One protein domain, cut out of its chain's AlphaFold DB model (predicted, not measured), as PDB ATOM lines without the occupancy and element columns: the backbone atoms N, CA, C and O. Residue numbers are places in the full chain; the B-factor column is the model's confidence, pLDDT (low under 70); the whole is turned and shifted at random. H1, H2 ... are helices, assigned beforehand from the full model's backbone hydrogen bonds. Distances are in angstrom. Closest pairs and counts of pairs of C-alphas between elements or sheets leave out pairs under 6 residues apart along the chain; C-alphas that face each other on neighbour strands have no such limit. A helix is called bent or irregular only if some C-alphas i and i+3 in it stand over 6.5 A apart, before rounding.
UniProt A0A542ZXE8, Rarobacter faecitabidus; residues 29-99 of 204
ATOM      1  N   GLU A  29      27.981 -16.983  17.126       70.00
ATOM      2  CA  GLU A  29      26.783 -17.483  16.438       70.00
ATOM      3  C   GLU A  29      26.058 -16.375  15.667       70.00
ATOM      4  O   GLU A  29      25.589 -16.614  14.553       70.00
ATOM      5  N   ALA A  30      26.010 -15.154  16.210       61.09
ATOM      6  CA  ALA A  30      25.465 -13.988  15.512       61.09
ATOM      7  C   ALA A  30      26.309 -13.614  14.278       61.09
ATOM      8  O   ALA A  30      25.761 -13.297  13.220       61.09
ATOM      9  N   GLU A  31      27.636 -13.709  14.383       71.94
ATOM     10  CA  GLU A  31      28.563 -13.464  13.276       71.94
ATOM     11  C   GLU A  31      28.444 -14.540  12.186       71.94
ATOM     12  O   GLU A  31      28.305 -14.207  11.007       71.94
ATOM     13  N   LYS A  32      28.369 -15.825  12.563       67.94
ATOM     14  CA  LYS A  32      28.106 -16.927  11.617       67.94
ATOM     15  C   LYS A  32      26.737 -16.802  10.944       67.94
ATOM     16  O   LYS A  32      26.624 -17.062   9.742       67.94
ATOM     17  N   ALA A  33      25.703 -16.386  11.678       68.25
ATOM     18  CA  ALA A  33      24.367 -16.170  11.125       68.25
ATOM     19  C   ALA A  33      24.347 -15.014  10.111       68.25
ATOM     20  O   ALA A  33      23.750 -15.155   9.041       68.25
ATOM     21  N   ASN A  34      25.046 -13.913  10.405       71.31
ATOM     22  CA  ASN A  34      25.154 -12.772   9.495       71.31
ATOM     23  C   ASN A  34      26.024 -13.090   8.264       71.31
ATOM     24  O   ASN A  34      25.660 -12.757   7.141       71.31
ATOM     25  N   ALA A  35      27.129 -13.820   8.432       69.25
ATOM     26  CA  ALA A  35      27.946 -14.281   7.308       69.25
ATOM     27  C   ALA A  35      27.156 -15.226   6.388       69.25
ATOM     28  O   ALA A  35      27.226 -15.121   5.164       69.25
ATOM     29  N   THR A  36      26.345 -16.116   6.967       74.81
ATOM     30  CA  THR A  36      25.497 -17.042   6.204       74.81
ATOM     31  C   THR A  36      24.381 -16.310   5.460       74.81
ATOM     32  O   THR A  36      24.068 -16.674   4.324       74.81
ATOM     33  N   SER A  37      23.770 -15.283   6.059       70.81
ATOM     34  CA  SER A  37      22.749 -14.478   5.381       70.81
ATOM     35  C   SER A  37      23.365 -13.649   4.252       70.81
ATOM     36  O   SER A  37      22.859 -13.705   3.133       70.81
ATOM     37  N   MET A  38      24.497 -12.982   4.495       71.69
ATOM     38  CA  MET A  38      25.249 -12.244   3.473       71.69
ATOM     39  C   MET A  38      25.645 -13.139   2.298       71.69
ATOM     40  O   MET A  38      25.422 -12.776   1.143       71.69
ATOM     41  N   LEU A  39      26.157 -14.339   2.582       79.00
ATOM     42  CA  LEU A  39      26.539 -15.306   1.558       79.00
ATOM     43  C   LEU A  39      25.326 -15.756   0.730       79.00
ATOM     44  O   LEU A  39      25.391 -15.799  -0.497       79.00
ATOM     45  N   ARG A  40      24.191 -16.032   1.382       77.19
ATOM     46  CA  ARG A  40      22.936 -16.395   0.703       77.19
ATOM     47  C   ARG A  40      22.410 -15.284  -0.205       77.19
ATOM     48  O   ARG A  40      21.964 -15.589  -1.309       77.19
ATOM     49  N   PHE A  41      22.476 -14.024   0.225       74.06
ATOM     50  CA  PHE A  41      22.070 -12.885  -0.603       74.06
ATOM     51  C   PHE A  41      22.996 -12.698  -1.808       74.06
ATOM     52  O   PHE A  41      22.503 -12.560  -2.926       74.06
ATOM     53  N   ALA A  42      24.313 -12.794  -1.607       72.94
ATOM     54  CA  ALA A  42      25.287 -12.686  -2.690       72.94
ATOM     55  C   ALA A  42      25.101 -13.783  -3.757       72.94
ATOM     56  O   ALA A  42      25.111 -13.495  -4.954       72.94
ATOM     57  N   PHE A  43      24.857 -15.034  -3.345       79.12
ATOM     58  CA  PHE A  43      24.552 -16.122  -4.282       79.12
ATOM     59  C   PHE A  43      23.237 -15.901  -5.034       79.12
ATOM     60  O   PHE A  43      23.167 -16.184  -6.229       79.12
ATOM     61  N   ALA A  44      22.201 -15.392  -4.361       73.62
ATOM     62  CA  ALA A  44      20.926 -15.098  -5.005       73.62
ATOM     63  C   ALA A  44      21.069 -14.004  -6.078       73.62
ATOM     64  O   ALA A  44      20.558 -14.178  -7.184       73.62
ATOM     65  N   GLU A  45      21.802 -12.922  -5.799       80.94
ATOM     66  CA  GLU A  45      22.073 -11.868  -6.785       80.94
ATOM     67  C   GLU A  45      22.879 -12.391  -7.977       80.94
ATOM     68  O   GLU A  45      22.496 -12.162  -9.126       80.94
ATOM     69  N   ALA A  46      23.944 -13.154  -7.718       80.56
ATOM     70  CA  ALA A  46      24.752 -13.754  -8.776       80.56
ATOM     71  C   ALA A  46      23.916 -14.675  -9.681       80.56
ATOM     72  O   ALA A  46      24.069 -14.657 -10.906       80.56
ATOM     73  N   LEU A  47      22.991 -15.446  -9.102       87.00
ATOM     74  CA  LEU A  47      22.119 -16.354  -9.845       87.00
ATOM     75  C   LEU A  47      21.084 -15.597 -10.684       87.00
ATOM     76  O   LEU A  47      20.842 -15.976 -11.828       87.00
ATOM     77  N   ILE A  48      20.528 -14.499 -10.163       84.81
ATOM     78  CA  ILE A  48      19.619 -13.620 -10.914       84.81
ATOM     79  C   ILE A  48      20.345 -12.992 -12.105       84.81
ATOM     80  O   ILE A  48      19.837 -13.049 -13.224       84.81
ATOM     81  N   ILE A  49      21.540 -12.436 -11.889       83.75
ATOM     82  CA  ILE A  49      22.343 -11.831 -12.962       83.75
ATOM     83  C   ILE A  49      22.672 -12.880 -14.026       83.75
ATOM     84  O   ILE A  49      22.463 -12.642 -15.213       83.75
ATOM     85  N   THR A  50      23.109 -14.069 -13.603       86.50
ATOM     86  CA  THR A  50      23.407 -15.181 -14.516       86.50
ATOM     87  C   THR A  50      22.170 -15.585 -15.319       86.50
ATOM     88  O   THR A  50      22.257 -15.747 -16.532       86.50
ATOM     89  N   ALA A  51      21.003 -15.691 -14.680       81.50
ATOM     90  CA  ALA A  51      19.755 -16.032 -15.358       81.50
ATOM     91  C   ALA A  51      19.340 -14.970 -16.388       81.50
ATOM     92  O   ALA A  51      18.906 -15.330 -17.482       81.50
ATOM     93  N   ILE A  52      19.508 -13.681 -16.071       84.38
ATOM     94  CA  ILE A  52      19.236 -12.581 -17.007       84.38
ATOM     95  C   ILE A  52      20.172 -12.680 -18.213       84.38
ATOM     96  O   ILE A  52      19.692 -12.676 -19.341       84.38
ATOM     97  N   VAL A  53      21.480 -12.834 -17.987       85.81
ATOM     98  CA  VAL A  53      22.478 -12.942 -19.066       85.81
ATOM     99  C   VAL A  53      22.189 -14.141 -19.971       85.81
ATOM    100  O   VAL A  53      22.181 -14.001 -21.194       85.81
ATOM    101  N   VAL A  54      21.886 -15.305 -19.386       83.25
ATOM    102  CA  VAL A  54      21.521 -16.515 -20.140       83.25
ATOM    103  C   VAL A  54      20.233 -16.302 -20.934       83.25
ATOM    104  O   VAL A  54      20.169 -16.700 -22.094       83.25
ATOM    105  N   ALA A  55      19.220 -15.654 -20.352       80.19
ATOM    106  CA  ALA A  55      17.971 -15.359 -21.048       80.19
ATOM    107  C   ALA A  55      18.183 -14.386 -22.216       80.19
ATOM    108  O   ALA A  55      17.638 -14.611 -23.295       80.19
ATOM    109  N   THR A  56      18.999 -13.342 -22.036       79.25
ATOM    110  CA  THR A  56      19.346 -12.396 -23.105       79.25
ATOM    111  C   THR A  56      20.054 -13.104 -24.257       79.25
ATOM    112  O   THR A  56      19.640 -12.946 -25.402       79.25
ATOM    113  N   PHE A  57      21.048 -13.943 -23.960       79.25
ATOM    114  CA  PHE A  57      21.773 -14.704 -24.979       79.25
ATOM    115  C   PHE A  57      20.875 -15.732 -25.689       79.25
ATOM    116  O   PHE A  57      20.899 -15.858 -26.909       79.25
ATOM    117  N   ALA A  58      20.019 -16.440 -24.946       73.88
ATOM    118  CA  ALA A  58      19.084 -17.407 -25.520       73.88
ATOM    119  C   ALA A  58      18.044 -16.747 -26.440       73.88
ATOM    120  O   ALA A  58      17.667 -17.336 -27.450       73.88
ATOM    121  N   LEU A  59      17.600 -15.525 -26.126       69.69
ATOM    122  CA  LEU A  59      16.693 -14.756 -26.983       69.69
ATOM    123  C   LEU A  59      17.343 -14.342 -28.312       69.69
ATOM    124  O   LEU A  59      16.627 -14.170 -29.293       69.69
ATOM    125  N   GLU A  60      18.672 -14.238 -28.363       73.56
ATOM    126  CA  GLU A  60      19.446 -13.958 -29.581       73.56
ATOM    127  C   GLU A  60      19.544 -15.176 -30.518       73.56
ATOM    128  O   GLU A  60      19.645 -15.021 -31.734       73.56
ATOM    129  N   LEU A  61      19.454 -16.395 -29.969       76.00
ATOM    130  CA  LEU A  61      19.439 -17.647 -30.741       76.00
ATOM    131  C   LEU A  61      18.057 -17.982 -31.332       76.00
ATOM    132  O   LEU A  61      17.939 -18.894 -32.153       76.00
ATOM    133  N   ILE A  62      17.002 -17.282 -30.910       76.94
ATOM    134  CA  ILE A  62      15.619 -17.550 -31.311       76.94
ATOM    135  C   ILE A  62      15.201 -16.519 -32.374       76.94
ATOM    136  O   ILE A  62      15.465 -15.330 -32.203       76.94
ATOM    137  N   PRO A  63      14.498 -16.918 -33.457       80.19
ATOM    138  CA  PRO A  63      13.951 -15.969 -34.422       80.19
ATOM    139  C   PRO A  63      13.155 -14.858 -33.713       80.19
ATOM    140  O   PRO A  63      12.354 -15.167 -32.824       80.19
ATOM    141  N   PRO A  64      13.310 -13.577 -34.094       72.44
ATOM    142  CA  PRO A  64      12.788 -12.441 -33.325       72.44
ATOM    143  C   PRO A  64      11.265 -12.481 -33.130       72.44
ATOM    144  O   PRO A  64      10.750 -11.993 -32.124       72.44
ATOM    145  N   THR A  65      10.536 -13.120 -34.046       75.75
ATOM    146  CA  THR A  65       9.090 -13.372 -33.950       75.75
ATOM    147  C   THR A  65       8.715 -14.348 -32.831       75.75
ATOM    148  O   THR A  65       7.688 -14.174 -32.182       75.75
ATOM    149  N   ILE A  66       9.548 -15.357 -32.568       75.75
ATOM    150  CA  ILE A  66       9.333 -16.360 -31.516       75.75
ATOM    151  C   ILE A  66       9.827 -15.822 -30.164       75.75
ATOM    152  O   ILE A  66       9.145 -15.986 -29.152       75.75
ATOM    153  N   GLY A  67      10.967 -15.119 -30.145       73.69
ATOM    154  CA  GLY A  67      11.528 -14.527 -28.925       73.69
ATOM    155  C   GLY A  67      10.615 -13.464 -28.304       73.69
ATOM    156  O   GLY A  67      10.369 -13.479 -27.097       73.69
ATOM    157  N   THR A  68      10.034 -12.588 -29.129       73.06
ATOM    158  CA  THR A  68       9.066 -11.576 -28.665       73.06
ATOM    159  C   THR A  68       7.768 -12.203 -28.154       73.06
ATOM    160  O   THR A  68       7.277 -11.795 -27.102       73.06
ATOM    161  N   ALA A  69       7.240 -13.229 -28.830       76.62
ATOM    162  CA  ALA A  69       6.048 -13.944 -28.374       76.62
ATOM    163  C   ALA A  69       6.264 -14.619 -27.006       76.62
ATOM    164  O   ALA A  69       5.412 -14.509 -26.122       76.62
ATOM    165  N   LEU A  70       7.421 -15.253 -26.792       76.62
ATOM    166  CA  LEU A  70       7.763 -15.874 -25.510       76.62
ATOM    167  C   LEU A  70       7.879 -14.831 -24.388       76.62
ATOM    168  O   LEU A  70       7.361 -15.047 -23.292       76.62
ATOM    169  N   LEU A  71       8.491 -13.677 -24.669       74.25
ATOM    170  CA  LEU A  71       8.629 -12.578 -23.708       74.25
ATOM    171  C   LEU A  71       7.260 -12.022 -23.294       74.25
ATOM    172  O   LEU A  71       7.020 -11.803 -22.107       74.25
ATOM    173  N   VAL A  72       6.328 -11.881 -24.244       79.94
ATOM    174  CA  VAL A  72       4.941 -11.481 -23.955       79.94
ATOM    175  C   VAL A  72       4.244 -12.515 -23.070       79.94
ATOM    176  O   VAL A  72       3.615 -12.137 -22.084       79.94
ATOM    177  N   VAL A  73       4.386 -13.814 -23.351       83.56
ATOM    178  CA  VAL A  73       3.785 -14.881 -22.527       83.56
ATOM    179  C   VAL A  73       4.360 -14.889 -21.108       83.56
ATOM    180  O   VAL A  73       3.603 -14.965 -20.135       83.56
ATOM    181  N   VAL A  74       5.681 -14.760 -20.964       82.38
ATOM    182  CA  VAL A  74       6.339 -14.654 -19.655       82.38
ATOM    183  C   VAL A  74       5.842 -13.413 -18.921       82.38
ATOM    184  O   VAL A  74       5.432 -13.527 -17.769       82.38
ATOM    185  N   ALA A  75       5.781 -12.250 -19.570       76.44
ATOM    186  CA  ALA A  75       5.269 -11.028 -18.953       76.44
ATOM    187  C   ALA A  75       3.807 -11.183 -18.499       76.44
ATOM    188  O   ALA A  75       3.485 -10.888 -17.351       76.44
ATOM    189  N   VAL A  76       2.926 -11.722 -19.345       88.25
ATOM    190  CA  VAL A  76       1.500 -11.913 -19.024       88.25
ATOM    191  C   VAL A  76       1.299 -12.877 -17.852       88.25
ATOM    192  O   VAL A  76       0.405 -12.665 -17.035       88.25
ATOM    193  N   THR A  77       2.133 -13.910 -17.728       85.19
ATOM    194  CA  THR A  77       2.024 -14.903 -16.645       85.19
ATOM    195  C   THR A  77       2.695 -14.456 -15.346       85.19
ATOM    196  O   THR A  77       2.159 -14.701 -14.262       85.19
ATOM    197  N   SER A  78       3.833 -13.761 -15.422       80.00
ATOM    198  CA  SER A  78       4.637 -13.405 -14.245       80.00
ATOM    199  C   SER A  78       4.319 -12.024 -13.660       80.00
ATOM    200  O   SER A  78       4.357 -11.872 -12.438       80.00
ATOM    201  N   VAL A  79       3.903 -11.036 -14.464       84.00
ATOM    202  CA  VAL A  79       3.536  -9.687 -13.979       84.00
ATOM    203  C   VAL A  79       2.380  -9.711 -12.961       84.00
ATOM    204  O   VAL A  79       2.501  -9.045 -11.929       84.00
ATOM    205  N   PRO A  80       1.292 -10.493 -13.139       84.00
ATOM    206  CA  PRO A  80       0.220 -10.583 -12.144       84.00
ATOM    207  C   PRO A  80       0.685 -11.185 -10.812       84.00
ATOM    208  O   PRO A  80       0.221 -10.765  -9.749       84.00
ATOM    209  N   LEU A  81       1.603 -12.154 -10.858       80.00
ATOM    210  CA  LEU A  81       2.189 -12.774  -9.670       80.00
ATOM    211  C   LEU A  81       3.088 -11.778  -8.931       80.00
ATOM    212  O   LEU A  81       2.955 -11.617  -7.717       80.00
ATOM    213  N   LEU A  82       3.928 -11.048  -9.667       73.25
ATOM    214  CA  LEU A  82       4.781  -9.999  -9.112       73.25
ATOM    215  C   LEU A  82       3.943  -8.896  -8.452       73.25
ATOM    216  O   LEU A  82       4.218  -8.491  -7.325       73.25
ATOM    217  N   LEU A  83       2.861  -8.470  -9.113       74.50
ATOM    218  CA  LEU A  83       1.895  -7.514  -8.570       74.50
ATOM    219  C   LEU A  83       1.206  -8.041  -7.308       74.50
ATOM    220  O   LEU A  83       0.974  -7.265  -6.383       74.50
ATOM    221  N   ARG A  84       0.885  -9.339  -7.229       79.75
ATOM    222  CA  ARG A  84       0.326  -9.943  -6.007       79.75
ATOM    223  C   ARG A  84       1.325  -9.935  -4.858       79.75
ATOM    224  O   ARG A  84       0.943  -9.530  -3.765       79.75
ATOM    225  N   ILE A  85       2.573 -10.325  -5.106       71.00
ATOM    226  CA  ILE A  85       3.636 -10.337  -4.091       71.00
ATOM    227  C   ILE A  85       3.922  -8.907  -3.611       71.00
ATOM    228  O   ILE A  85       3.933  -8.645  -2.410       71.00
ATOM    229  N   ALA A  86       4.052  -7.953  -4.536       71.19
ATOM    230  CA  ALA A  86       4.247  -6.542  -4.209       71.19
ATOM    231  C   ALA A  86       3.072  -5.972  -3.391       71.19
ATOM    232  O   ALA A  86       3.286  -5.299  -2.382       71.19
ATOM    233  N   ARG A  87       1.823  -6.292  -3.764       72.75
ATOM    234  CA  ARG A  87       0.623  -5.891  -3.007       72.75
ATOM    235  C   ARG A  87       0.539  -6.565  -1.637       72.75
ATOM    236  O   ARG A  87       0.101  -5.926  -0.685       72.75
ATOM    237  N   GLN A  88       0.948  -7.827  -1.511       73.19
ATOM    238  CA  GLN A  88       1.012  -8.521  -0.221       73.19
ATOM    239  C   GLN A  88       2.039  -7.875   0.709       73.19
ATOM    240  O   GLN A  88       1.735  -7.653   1.879       73.19
ATOM    241  N   ASN A  89       3.213  -7.515   0.189       61.88
ATOM    242  CA  ASN A  89       4.235  -6.816   0.966       61.88
ATOM    243  C   ASN A  89       3.759  -5.421   1.390       61.88
ATOM    244  O   ASN A  89       3.949  -5.039   2.541       61.88
ATOM    245  N   ALA A  90       3.059  -4.694   0.512       67.12
ATOM    246  CA  ALA A  90       2.471  -3.400   0.853       67.12
ATOM    247  C   ALA A  90       1.420  -3.500   1.976       67.12
ATOM    248  O   ALA A  90       1.417  -2.669   2.880       67.12
ATOM    249  N   ARG A  91       0.570  -4.539   1.970       60.12
ATOM    250  CA  ARG A  91      -0.419  -4.778   3.040       60.12
ATOM    251  C   ARG A  91       0.236  -5.146   4.366       60.12
ATOM    252  O   ARG A  91      -0.134  -4.594   5.388       60.12
ATOM    253  N   ARG A  92       1.276  -5.986   4.347       55.91
ATOM    254  CA  ARG A  92       2.044  -6.327   5.558       55.91
ATOM    255  C   ARG A  92       2.703  -5.105   6.197       55.91
ATOM    256  O   ARG A  92       2.785  -5.039   7.417       55.91
ATOM    257  N   LEU A  93       3.137  -4.131   5.395       57.44
ATOM    258  CA  LEU A  93       3.646  -2.857   5.906       57.44
ATOM    259  C   LEU A  93       2.527  -1.984   6.487       57.44
ATOM    260  O   LEU A  93       2.744  -1.330   7.500       57.44
ATOM    261  N   GLN A  94       1.334  -1.990   5.890       60.66
ATOM    262  CA  GLN A  94       0.173  -1.272   6.427       60.66
ATOM    263  C   GLN A  94      -0.320  -1.884   7.742       60.66
ATOM    264  O   GLN A  94      -0.559  -1.141   8.685       60.66
ATOM    265  N   ASP A  95      -0.364  -3.213   7.850       57.94
ATOM    266  CA  ASP A  95      -0.733  -3.919   9.083       57.94
ATOM    267  C   ASP A  95       0.335  -3.737  10.177       57.94
ATOM    268  O   ASP A  95       0.005  -3.562  11.347       57.94
ATOM    269  N   ALA A  96       1.620  -3.682   9.802       56.25
ATOM    270  CA  ALA A  96       2.708  -3.324  10.718       56.25
ATOM    271  C   ALA A  96       2.677  -1.839  11.137       56.25
ATOM    272  O   ALA A  96       3.162  -1.500  12.213       56.25
ATOM    273  N   THR A  97       2.077  -0.964  10.323       55.03
ATOM    274  CA  THR A  97       1.832   0.456  10.645       55.03
ATOM    275  C   THR A  97       0.501   0.657  11.391       55.03
ATOM    276  O   THR A  97       0.283   1.704  11.993       55.03
ATOM    277  N   ALA A  98      -0.386  -0.347  11.402       46.38
ATOM    278  CA  ALA A  98      -1.625  -0.355  12.184       46.38
ATOM    279  C   ALA A  98      -1.392  -0.674  13.673       46.38
ATOM    280  O   ALA A  98      -2.314  -0.563  14.481       46.38
ATOM    281  N   VAL A  99      -0.148  -0.972  14.073       47.16
ATOM    282  CA  VAL A  99       0.310  -0.593  15.411       47.16
ATOM    283  C   VAL A  99       0.450   0.920  15.384       47.16
ATOM    284  O   VAL A  99       1.502   1.449  15.040       47.16
TER     285      VAL A  99
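Overview. This is residues 29 to 99 of the 204 residues of a protein of Rarobacter faecitabidus (UniProt A0A542ZXE8). Two long helices, H1 and H2, meet near one end of each and open out into a narrow V, with the tight link of residues 61 to 63 at its point. The two arms stand free over most of their length, and the space between them is empty; H2 has a kink of 30 degrees near residue 78. The printed part has 71 residues with two named helices, H1 then H2, and no named strand; the class is all helix. The whole is extended, with a radius of gyration of the C-alphas of 18.3 A, and only just flat, its C-alphas spanning 51 by 34 by 10 A.

Along the chain. H1 comprises residues 29 to 60 and measures 46.7 A from first to last C-alpha. It begins at C-alpha 29, at (26.783, -17.483, 16.438), and ends at C-alpha 60, at (19.446, -13.958, -29.581). H2, residues 64 to 97, measures 47.1 A and ends at C-alpha 97, at (1.832, 0.456, 10.645). H2 is neither bent nor irregular, but only just: C-alphas 77 and 80 are 6.5 A apart.

Arrangement. H1 and H2 are close but not clearly touching, with 2 pairs of C-alphas within 8 A. Their closest C-alphas, those of Leu 59 and Gly 67, are 5.5 A apart. The helices run opposite ways at a shallow tilt of 28 degrees, and their centres are 20.1 A apart. Residues 29 to 55 of H1 stand free, as do residues 72 to 99, of which 72 to 97 belong to H2. In H1 every O i to N i+4 pair is within hydrogen-bond range; in H2, 27 of 30 are.

Size, cuts and confidence. The C-alphas of Pro 63 and Val 99, the two farthest apart, are 53.9 A from each other. The printed part has no cut. Mean pLDDT of the printed part is 73.9; 16 residues are under 70, among them residues 89 to 99.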